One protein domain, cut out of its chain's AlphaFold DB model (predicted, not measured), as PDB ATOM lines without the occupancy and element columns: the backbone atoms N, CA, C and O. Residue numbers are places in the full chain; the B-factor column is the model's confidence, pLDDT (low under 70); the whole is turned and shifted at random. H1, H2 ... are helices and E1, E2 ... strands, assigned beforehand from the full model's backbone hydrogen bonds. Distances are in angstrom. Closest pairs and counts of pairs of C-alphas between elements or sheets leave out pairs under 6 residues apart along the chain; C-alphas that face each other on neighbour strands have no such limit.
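AT A GLANCE: This is residues 408 to 415 and 460 to 522 of the 545 residues of the protein "DNA-directed DNA polymerase" of Meloidogyne enterolobii (UniProt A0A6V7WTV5). The model has little regular structure: mostly loops, with a small hairpin of strands E1 and E2 and one short helix, H1, near each other at one end, and a long unnamed stretch, residues 460 to 494, looping away to the other end. The printed part has 71 residues, 12 of them in named elements, in the order E1, E2, H1; the class is mixed. It is loose, with a radius of gyration of the C-alphas of 14.0 A, and spans 37 by 28 by 24 A.

IN THESE COORDINATES: E1 is residues 495 to 497, 6.2 A long, from C-alpha 495 at (160.602, 100.931, 175.870). E2 is residues 504 to 506, 6.1 A. H1 is residues 511 to 516, 8.7 A, ending at C-alpha 516 at (156.971, 108.027, 186.990).

HOW THE PARTS SIT: E1 and E2 form an antiparallel hairpin at 141 degrees, with N 495 and O 506 2.8 A apart, within hydrogen-bond range. The closest C-alphas of E1 and H1, those of Ile 497 and Lys 515, are 6.5 A apart. In H1 every O i to N i+4 pair is within hydrogen-bond range.

THE WHOLE: The farthest C-alphas, of Ile 472 and Ser 522, are 39.4 A apart. Residues 416 to 459 are not printed; C-alphas 415 and 460 are 29.9 A apart across this cut. The link E2 to H1 is tight, E1 to E2 short. Residues 499 to 502 and 518 to 522 have pLDDT under 70.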
ATOM      1  N   ARG A 408     155.823  98.802 163.102       79.94
ATOM      2  CA  ARG A 408     156.799  99.896 163.247       79.94
ATOM      3  C   ARG A 408     157.136 100.197 164.706       79.94
ATOM      4  O   ARG A 408     158.226 100.697 164.965       79.94
ATOM      5  N   GLU A 409     156.245  99.886 165.649       80.44
ATOM      6  CA  GLU A 409     156.515 100.063 167.082       80.44
ATOM      7  C   GLU A 409     157.556  99.065 167.598       80.44
ATOM      8  O   GLU A 409     158.241  99.368 168.568       80.44
ATOM      9  N   ALA A 410     157.749  97.932 166.912       84.69
ATOM     10  CA  ALA A 410     158.797  96.964 167.226       84.69
ATOM     11  C   ALA A 410     160.196  97.385 166.726       84.69
ATOM     12  O   ALA A 410     161.179  96.698 166.998       84.69
ATOM     13  N   PHE A 411     160.310  98.496 165.987       86.19
ATOM     14  CA  PHE A 411     161.583  98.959 165.439       86.19
ATOM     15  C   PHE A 411     162.305  99.912 166.403       86.19
ATOM     16  O   PHE A 411     161.855 101.035 166.665       86.19
ATOM     17  N   TYR A 412     163.464  99.470 166.893       87.88
ATOM     18  CA  TYR A 412     164.317 100.201 167.829       87.88
ATOM     19  C   TYR A 412     165.743 100.341 167.289       87.88
ATOM     20  O   TYR A 412     166.195  99.548 166.467       87.88
ATOM     21  N   GLY A 413     166.446 101.375 167.756       85.94
ATOM     22  CA  GLY A 413     167.869 101.560 167.479       85.94
ATOM     23  C   GLY A 413     168.761 100.699 168.376       85.94
ATOM     24  O   GLY A 413     168.293  99.829 169.109       85.94
ATOM     25  N   GLY A 414     170.065 100.983 168.343       86.50
ATOM     26  CA  GLY A 414     171.041 100.320 169.205       86.50
ATOM     27  C   GLY A 414     170.760 100.537 170.696       86.50
ATOM     28  O   GLY A 414     170.222 101.566 171.110       86.50
ATOM     29  N   ARG A 415     171.149  99.556 171.516       86.19
ATOM     30  CA  ARG A 415     171.082  99.658 172.976       86.19
ATOM     31  C   ARG A 415     172.153 100.629 173.473       86.19
ATOM     32  O   ARG A 415     173.340 100.340 173.367       86.19
ATOM     33  N   ASN A 460     144.132  86.499 171.728       78.44
ATOM     34  CA  ASN A 460     143.979  87.140 173.037       78.44
ATOM     35  C   ASN A 460     143.829  86.070 174.123       78.44
ATOM     36  O   ASN A 460     142.719  85.774 174.566       78.44
ATOM     37  N   LYS A 461     144.945  85.438 174.500       85.19
ATOM     38  CA  LYS A 461     144.985  84.417 175.557       85.19
ATOM     39  C   LYS A 461     146.204  84.603 176.447       85.19
ATOM     40  O   LYS A 461     147.271  84.974 175.959       85.19
ATOM     41  N   ASP A 462     146.046  84.262 177.717       89.12
ATOM     42  CA  ASP A 462     147.162  84.210 178.649       89.12
ATOM     43  C   ASP A 462     148.103  83.051 178.293       89.12
ATOM     44  O   ASP A 462     147.680  81.979 177.846       89.12
ATOM     45  N   VAL A 463     149.398  83.278 178.497       89.81
ATOM     46  CA  VAL A 463     150.465  82.297 178.282       89.81
ATOM     47  C   VAL A 463     151.388  82.267 179.495       89.81
ATOM     48  O   VAL A 463     151.579  83.283 180.161       89.81
ATOM     49  N   ASN A 464     151.975  81.105 179.777       90.94
ATOM     50  CA  ASN A 464     152.970  80.942 180.836       90.94
ATOM     51  C   ASN A 464     154.340  80.630 180.220       90.94
ATOM     52  O   ASN A 464     154.790  79.488 180.248       90.94
ATOM     53  N   TRP A 465     154.956  81.637 179.602       91.12
ATOM     54  CA  TRP A 465     156.273  81.520 178.974       91.12
ATOM     55  C   TRP A 465     157.363  81.954 179.948       91.12
ATOM     56  O   TRP A 465     157.487  83.131 180.281       91.12
ATOM     57  N   THR A 466     158.142  80.985 180.414       88.56
ATOM     58  CA  THR A 466     159.220  81.170 181.395       88.56
ATOM     59  C   THR A 466     160.594  80.815 180.833       88.56
ATOM     60  O   THR A 466     161.607  81.230 181.400       88.56
ATOM     61  N   LYS A 467     160.634  80.081 179.718       89.62
ATOM     62  CA  LYS A 467     161.838  79.681 178.990       89.62
ATOM     63  C   LYS A 467     161.685  79.960 177.490       89.62
ATOM     64  O   LYS A 467     160.553  80.019 177.007       89.62
ATOM     65  N   PRO A 468     162.794  80.095 176.739       86.12
ATOM     66  CA  PRO A 468     162.742  80.297 175.290       86.12
ATOM     67  C   PRO A 468     161.917  79.229 174.556       86.12
ATOM     68  O   PRO A 468     161.153  79.560 173.655       86.12
ATOM     69  N   GLU A 469     162.005  77.970 174.991       90.81
ATOM     70  CA  GLU A 469     161.299  76.839 174.368       90.81
ATOM     71  C   GLU A 469     159.767  76.917 174.496       90.81
ATOM     72  O   GLU A 469     159.056  76.253 173.743       90.81
ATOM     73  N   ASP A 470     159.247  77.732 175.421       91.50
ATOM     74  CA  ASP A 470     157.805  77.906 175.607       91.50
ATOM     75  C   ASP A 470     157.175  78.740 174.469       91.50
ATOM     76  O   ASP A 470     155.967  78.645 174.212       91.50
ATOM     77  N   ASN A 471     157.978  79.553 173.767       88.56
ATOM     78  CA  ASN A 471     157.524  80.341 172.625       88.56
ATOM     79  C   ASN A 471     157.513  79.499 171.341       88.56
ATOM     80  O   ASN A 471     158.529  79.307 170.676       88.56
ATOM     81  N   ILE A 472     156.319  79.068 170.940       89.19
ATOM     82  CA  ILE A 472     156.104  78.295 169.709       89.19
ATOM     83  C   ILE A 472     156.120  79.144 168.424       89.19
ATOM     84  O   ILE A 472     156.102  78.586 167.327       89.19
ATOM     85  N   TYR A 473     156.136  80.478 168.527       88.38
ATOM     86  CA  TYR A 473     156.079  81.393 167.383       88.38
ATOM     87  C   TYR A 473     157.486  81.851 166.981       88.38
ATOM     88  O   TYR A 473     157.937  82.949 167.318       88.38
ATOM     89  N   ASN A 474     158.198  80.989 166.257       84.12
ATOM     90  CA  ASN A 474     159.537  81.298 165.759       84.12
ATOM     91  C   ASN A 474     159.494  82.402 164.677       84.12
ATOM     92  O   ASN A 474     158.568  82.439 163.868       84.12
ATOM     93  N   LEU A 475     160.488  83.301 164.667       86.06
ATOM     94  CA  LEU A 475     160.620  84.434 163.727       86.06
ATOM     95  C   LEU A 475     159.335  85.268 163.549       86.06
ATOM     96  O   LEU A 475     159.025  85.736 162.454       86.06
ATOM     97  N   SER A 476     158.585  85.452 164.636       87.75
ATOM     98  CA  SER A 476     157.289  86.134 164.641       87.75
ATOM     99  C   SER A 476     157.343  87.454 165.413       87.75
ATOM    100  O   SER A 476     158.100  87.601 166.371       87.75
ATOM    101  N   LEU A 477     156.505  88.415 165.023       89.12
ATOM    102  CA  LEU A 477     156.282  89.641 165.791       89.12
ATOM    103  C   LEU A 477     155.074  89.453 166.706       89.12
ATOM    104  O   LEU A 477     153.980  89.149 166.234       89.12
ATOM    105  N   LEU A 478     155.272  89.651 168.008       88.69
ATOM    106  CA  LEU A 478     154.260  89.403 169.032       88.69
ATOM    107  C   LEU A 478     153.942  90.695 169.795       88.69
ATOM    108  O   LEU A 478     154.847  91.398 170.246       88.69
ATOM    109  N   LYS A 479     152.651  90.989 169.983       87.56
ATOM    110  CA  LYS A 479     152.177  92.033 170.903       87.56
ATOM    111  C   LYS A 479     151.836  91.360 172.230       87.56
ATOM    112  O   LYS A 479     150.864  90.617 172.306       87.56
ATOM    113  N   LEU A 480     152.662  91.580 173.252       87.06
ATOM    114  CA  LEU A 480     152.565  90.884 174.538       87.06
ATOM    115  C   LEU A 480     152.445  91.876 175.694       87.06
ATOM    116  O   LEU A 480     153.128  92.901 175.725       87.06
ATOM    117  N   PHE A 481     151.640  91.519 176.694       88.00
ATOM    118  CA  PHE A 481     151.770  92.083 178.030       88.00
ATOM    119  C   PHE A 481     152.756  91.221 178.822       88.00
ATOM    120  O   PHE A 481     152.487  90.053 179.093       88.00
ATOM    121  N   VAL A 482     153.911  91.784 179.173       89.25
ATOM    122  CA  VAL A 482     154.982  91.046 179.853       89.25
ATOM    123  C   VAL A 482     154.974  91.358 181.343       89.25
ATOM    124  O   VAL A 482     155.007  92.524 181.740       89.25
ATOM    125  N   ILE A 483     154.995  90.309 182.168       90.25
ATOM    126  CA  ILE A 483     155.288  90.415 183.598       90.25
ATOM    127  C   ILE A 483     156.797  90.173 183.780       90.25
ATOM    128  O   ILE A 483     157.250  89.035 183.663       90.25
ATOM    129  N   PRO A 484     157.601  91.221 184.024       89.75
ATOM    130  CA  PRO A 484     159.053  91.113 184.150       89.75
ATOM    131  C   PRO A 484     159.452  90.414 185.466       89.75
ATOM    132  O   PRO A 484     158.728  90.508 186.466       89.75
ATOM    133  N   PRO A 485     160.644  89.795 185.542       89.12
ATOM    134  CA  PRO A 485     161.204  89.385 186.822       89.12
ATOM    135  C   PRO A 485     161.478  90.612 187.705       89.12
ATOM    136  O   PRO A 485     161.753  91.711 187.221       89.12
ATOM    137  N   ARG A 486     161.459  90.427 189.032       87.25
ATOM    138  CA  ARG A 486     161.763  91.516 189.982       87.25
ATOM    139  C   ARG A 486     163.218  91.989 189.909       87.25
ATOM    140  O   ARG A 486     163.500  93.117 190.305       87.25
ATOM    141  N   LYS A 487     164.131  91.121 189.465       85.38
ATOM    142  CA  LYS A 487     165.567  91.387 189.314       85.38
ATOM    143  C   LYS A 487     166.100  90.636 188.094       85.38
ATOM    144  O   LYS A 487     165.738  89.480 187.896       85.38
ATOM    145  N   ILE A 488     166.948  91.299 187.314       88.12
ATOM    146  CA  ILE A 488     167.746  90.725 186.225       88.12
ATOM    147  C   ILE A 488     168.997  91.595 186.054       88.12
ATOM    148  O   ILE A 488     168.923  92.803 186.290       88.12
ATOM    149  N   ASP A 489     170.116  91.005 185.639       85.12
ATOM    150  CA  ASP A 489     171.377  91.740 185.471       85.12
ATOM    151  C   ASP A 489     171.305  92.733 184.307       85.12
ATOM    152  O   ASP A 489     171.731  93.882 184.412       85.12
ATOM    153  N   VAL A 490     170.718  92.292 183.192       87.62
ATOM    154  CA  VAL A 490     170.625  93.069 181.958       87.62
ATOM    155  C   VAL A 490     169.184  93.013 181.450       87.62
ATOM    156  O   VAL A 490     168.803  92.055 180.781       87.62
ATOM    157  N   PRO A 491     168.348  94.025 181.738       88.44
ATOM    158  CA  PRO A 491     167.022  94.118 181.136       88.44
ATOM    159  C   PRO A 491     167.146  94.276 179.618       88.44
ATOM    160  O   PRO A 491     167.966  95.077 179.170       88.44
ATOM    161  N   VAL A 492     166.359  93.541 178.827       88.56
ATOM    162  CA  VAL A 492     166.505  93.485 177.354       88.56
ATOM    163  C   VAL A 492     165.315  94.029 176.572       88.56
ATOM    164  O   VAL A 492     165.472  94.341 175.396       88.56
ATOM    165  N   LEU A 493     164.151  94.191 177.202       89.94
ATOM    166  CA  LEU A 493     162.958  94.674 176.512       89.94
ATOM    167  C   LEU A 493     162.989  96.206 176.394       89.94
ATOM    168  O   LEU A 493     162.996  96.890 177.424       89.94
ATOM    169  N   PRO A 494     163.034  96.756 175.167       89.44
ATOM    170  CA  PRO A 494     163.079  98.191 174.961       89.44
ATOM    171  C   PRO A 494     161.716  98.836 175.222       89.44
ATOM    172  O   PRO A 494     160.662  98.305 174.883       89.44
ATOM    173  N   MET A 495     161.747 100.044 175.768       85.44
ATOM    174  CA  MET A 495     160.602 100.931 175.870       85.44
ATOM    175  C   MET A 495     161.006 102.353 175.525       85.44
ATOM    176  O   MET A 495     161.991 102.889 176.025       85.44
ATOM    177  N   LYS A 496     160.176 102.978 174.704       84.31
ATOM    178  CA  LYS A 496     160.222 104.399 174.409       84.31
ATOM    179  C   LYS A 496     159.408 105.157 175.457       84.31
ATOM    180  O   LYS A 496     158.231 104.855 175.665       84.31
ATOM    181  N   ILE A 497     160.054 106.063 176.188       80.06
ATOM    182  CA  ILE A 497     159.447 106.807 177.298       80.06
ATOM    183  C   ILE A 497     159.736 108.295 177.126       80.06
ATOM    184  O   ILE A 497     160.891 108.704 177.078       80.06
ATOM    185  N   GLY A 498     158.677 109.098 177.070       72.12
ATOM    186  CA  GLY A 498     158.727 110.541 176.850       72.12
ATOM    187  C   GLY A 498     157.509 111.000 176.052       72.12
ATOM    188  O   GLY A 498     156.590 110.211 175.823       72.12
ATOM    189  N   GLU A 499     157.499 112.269 175.665       63.22
ATOM    190  CA  GLU A 499     156.581 112.812 174.654       63.22
ATOM    191  C   GLU A 499     157.316 112.879 173.304       63.22
ATOM    192  O   GLU A 499     158.541 112.784 173.291       63.22
ATOM    193  N   ASP A 500     156.592 113.006 172.188       54.81
ATOM    194  CA  ASP A 500     157.093 112.750 170.821       54.81
ATOM    195  C   ASP A 500     158.434 113.438 170.462       54.81
ATOM    196  O   ASP A 500     159.212 112.890 169.684       54.81
ATOM    197  N   GLU A 501     158.737 114.608 171.035       51.91
ATOM    198  CA  GLU A 501     159.981 115.358 170.775       51.91
ATOM    199  C   GLU A 501     161.140 115.025 171.742       51.91
ATOM    200  O   GLU A 501     162.295 115.299 171.426       51.91
ATOM    201  N   ASP A 502     160.853 114.383 172.880       65.00
ATOM    202  CA  ASP A 502     161.789 114.078 173.980       65.00
ATOM    203  C   ASP A 502     161.759 112.580 174.371       65.00
ATOM    204  O   ASP A 502     162.012 112.185 175.518       65.00
ATOM    205  N   GLU A 503     161.418 111.716 173.415       77.44
ATOM    206  CA  GLU A 503     161.320 110.274 173.618       77.44
ATOM    207  C   GLU A 503     162.700 109.645 173.877       77.44
ATOM    208  O   GLU A 503     163.647 109.792 173.100       77.44
ATOM    209  N   ARG A 504     162.827 108.900 174.980       80.94
ATOM    210  CA  ARG A 504     164.054 108.185 175.353       80.94
ATOM    211  C   ARG A 504     163.866 106.686 175.218       80.94
ATOM    212  O   ARG A 504     162.892 106.130 175.725       80.94
ATOM    213  N   LEU A 505     164.839 106.023 174.599       86.00
ATOM    214  CA  LEU A 505     164.924 104.567 174.593       86.00
ATOM    215  C   LEU A 505     165.505 104.080 175.923       86.00
ATOM    216  O   LEU A 505     166.649 104.379 176.257       86.00
ATOM    217  N   LEU A 506     164.711 103.324 176.673       86.06
ATOM    218  CA  LEU A 506     165.080 102.719 177.947       86.06
ATOM    219  C   LEU A 506     164.852 101.209 177.896       86.06
ATOM    220  O   LEU A 506     164.077 100.714 177.087       86.06
ATOM    221  N   PHE A 507     165.487 100.486 178.813       88.94
ATOM    222  CA  PHE A 507     165.283  99.049 179.004       88.94
ATOM    223  C   PHE A 507     164.839  98.801 180.454       88.94
ATOM    224  O   PHE A 507     165.641  98.367 181.280       88.94
ATOM    225  N   PRO A 508     163.612  99.202 180.839       86.81
ATOM    226  CA  PRO A 508     163.157  99.084 182.217       86.81
ATOM    227  C   PRO A 508     162.610  97.685 182.513       86.81
ATOM    228  O   PRO A 508     162.089  97.010 181.631       86.81
ATOM    229  N   LEU A 509     162.626  97.286 183.790       89.75
ATOM    230  CA  LEU A 509     161.783  96.177 184.244       89.75
ATOM    231  C   LEU A 509     160.334  96.644 184.386       89.75
ATOM    232  O   LEU A 509     159.439  96.028 183.836       89.75
ATOM    233  N   CYS A 510     160.087  97.774 185.054       87.25
ATOM    234  CA  CYS A 510     158.732  98.286 185.260       87.25
ATOM    235  C   CYS A 510     158.444  99.516 184.392       87.25
ATOM    236  O   CYS A 510     159.028 100.585 184.593       87.25
ATOM    237  N   SER A 511     157.482  99.380 183.478       84.88
ATOM    238  CA  SER A 511     157.008 100.463 182.609       84.88
ATOM    239  C   SER A 511     156.426 101.644 183.395       84.88
ATOM    240  O   SER A 511     156.693 102.798 183.063       84.88
ATOM    241  N   THR A 512     155.665 101.369 184.457       83.31
ATOM    242  CA  THR A 512     155.069 102.390 185.329       83.31
ATOM    243  C   THR A 512     156.146 103.182 186.061       83.31
ATOM    244  O   THR A 512     156.169 104.405 185.955       83.31
ATOM    245  N   CYS A 513     157.100 102.504 186.712       85.50
ATOM    246  CA  CYS A 513     158.183 103.175 187.433       85.50
ATOM    247  C   CYS A 513     159.039 104.034 186.499       85.50
ATOM    248  O   CYS A 513     159.430 105.137 186.865       85.50
ATOM    249  N   ALA A 514     159.314 103.559 185.282       84.75
ATOM    250  CA  ALA A 514     160.109 104.312 184.321       84.75
ATOM    251  C   ALA A 514     159.374 105.561 183.791       84.75
ATOM    252  O   ALA A 514     160.009 106.580 183.534       84.75
ATOM    253  N   LYS A 515     158.036 105.522 183.695       80.50
ATOM    254  CA  LYS A 515     157.200 106.695 183.374       80.50
ATOM    255  C   LYS A 515     157.085 107.682 184.540       80.50
ATOM    256  O   LYS A 515     157.031 108.884 184.305       80.50
ATOM    257  N   GLU A 516     157.023 107.193 185.777       81.69
ATOM    258  CA  GLU A 516     156.971 108.027 186.990       81.69
ATOM    259  C   GLU A 516     158.327 108.668 187.309       81.69
ATOM    260  O   GLU A 516     158.392 109.783 187.830       81.69
ATOM    261  N   HIS A 517     159.419 107.995 186.938       78.69
ATOM    262  CA  HIS A 517     160.790 108.423 187.196       78.69
ATOM    263  C   HIS A 517     161.638 108.461 185.911       78.69
ATOM    264  O   HIS A 517     162.654 107.769 185.812       78.69
ATOM    265  N   PRO A 518     161.284 109.309 184.928       67.00
ATOM    266  CA  PRO A 518     161.922 109.323 183.606       67.00
ATOM    267  C   PRO A 518     163.386 109.801 183.629       67.00
ATOM    268  O   PRO A 518     164.132 109.582 182.676       67.00
ATOM    269  N   LYS A 519     163.819 110.449 184.720       65.75
ATOM    270  CA  LYS A 519     165.217 110.857 184.962       65.75
ATOM    271  C   LYS A 519     166.002 109.840 185.809       65.75
ATOM    272  O   LYS A 519     167.135 110.119 186.187       65.75
ATOM    273  N   GLY A 520     165.404 108.682 186.096       61.28
ATOM    274  CA  GLY A 520     165.906 107.691 187.043       61.28
ATOM    275  C   GLY A 520     165.569 108.038 188.496       61.28
ATOM    276  O   GLY A 520     165.416 109.203 188.864       61.28
ATOM    277  N   THR A 521     165.449 107.014 189.336       45.59
ATOM    278  CA  THR A 521     165.451 107.138 190.797       45.59
ATOM    279  C   THR A 521     166.857 106.866 191.304       45.59
ATOM    280  O   THR A 521     167.412 105.790 191.084       45.59
ATOM    281  N   SER A 522     167.452 107.829 192.006       39.12
ATOM    282  CA  SER A 522     168.711 107.632 192.720       39.12
ATOM    283  C   SER A 522     168.480 106.757 193.953       39.12
ATOM    284  O   SER A 522     168.478 107.221 195.090       39.12
TER     285      SER A 522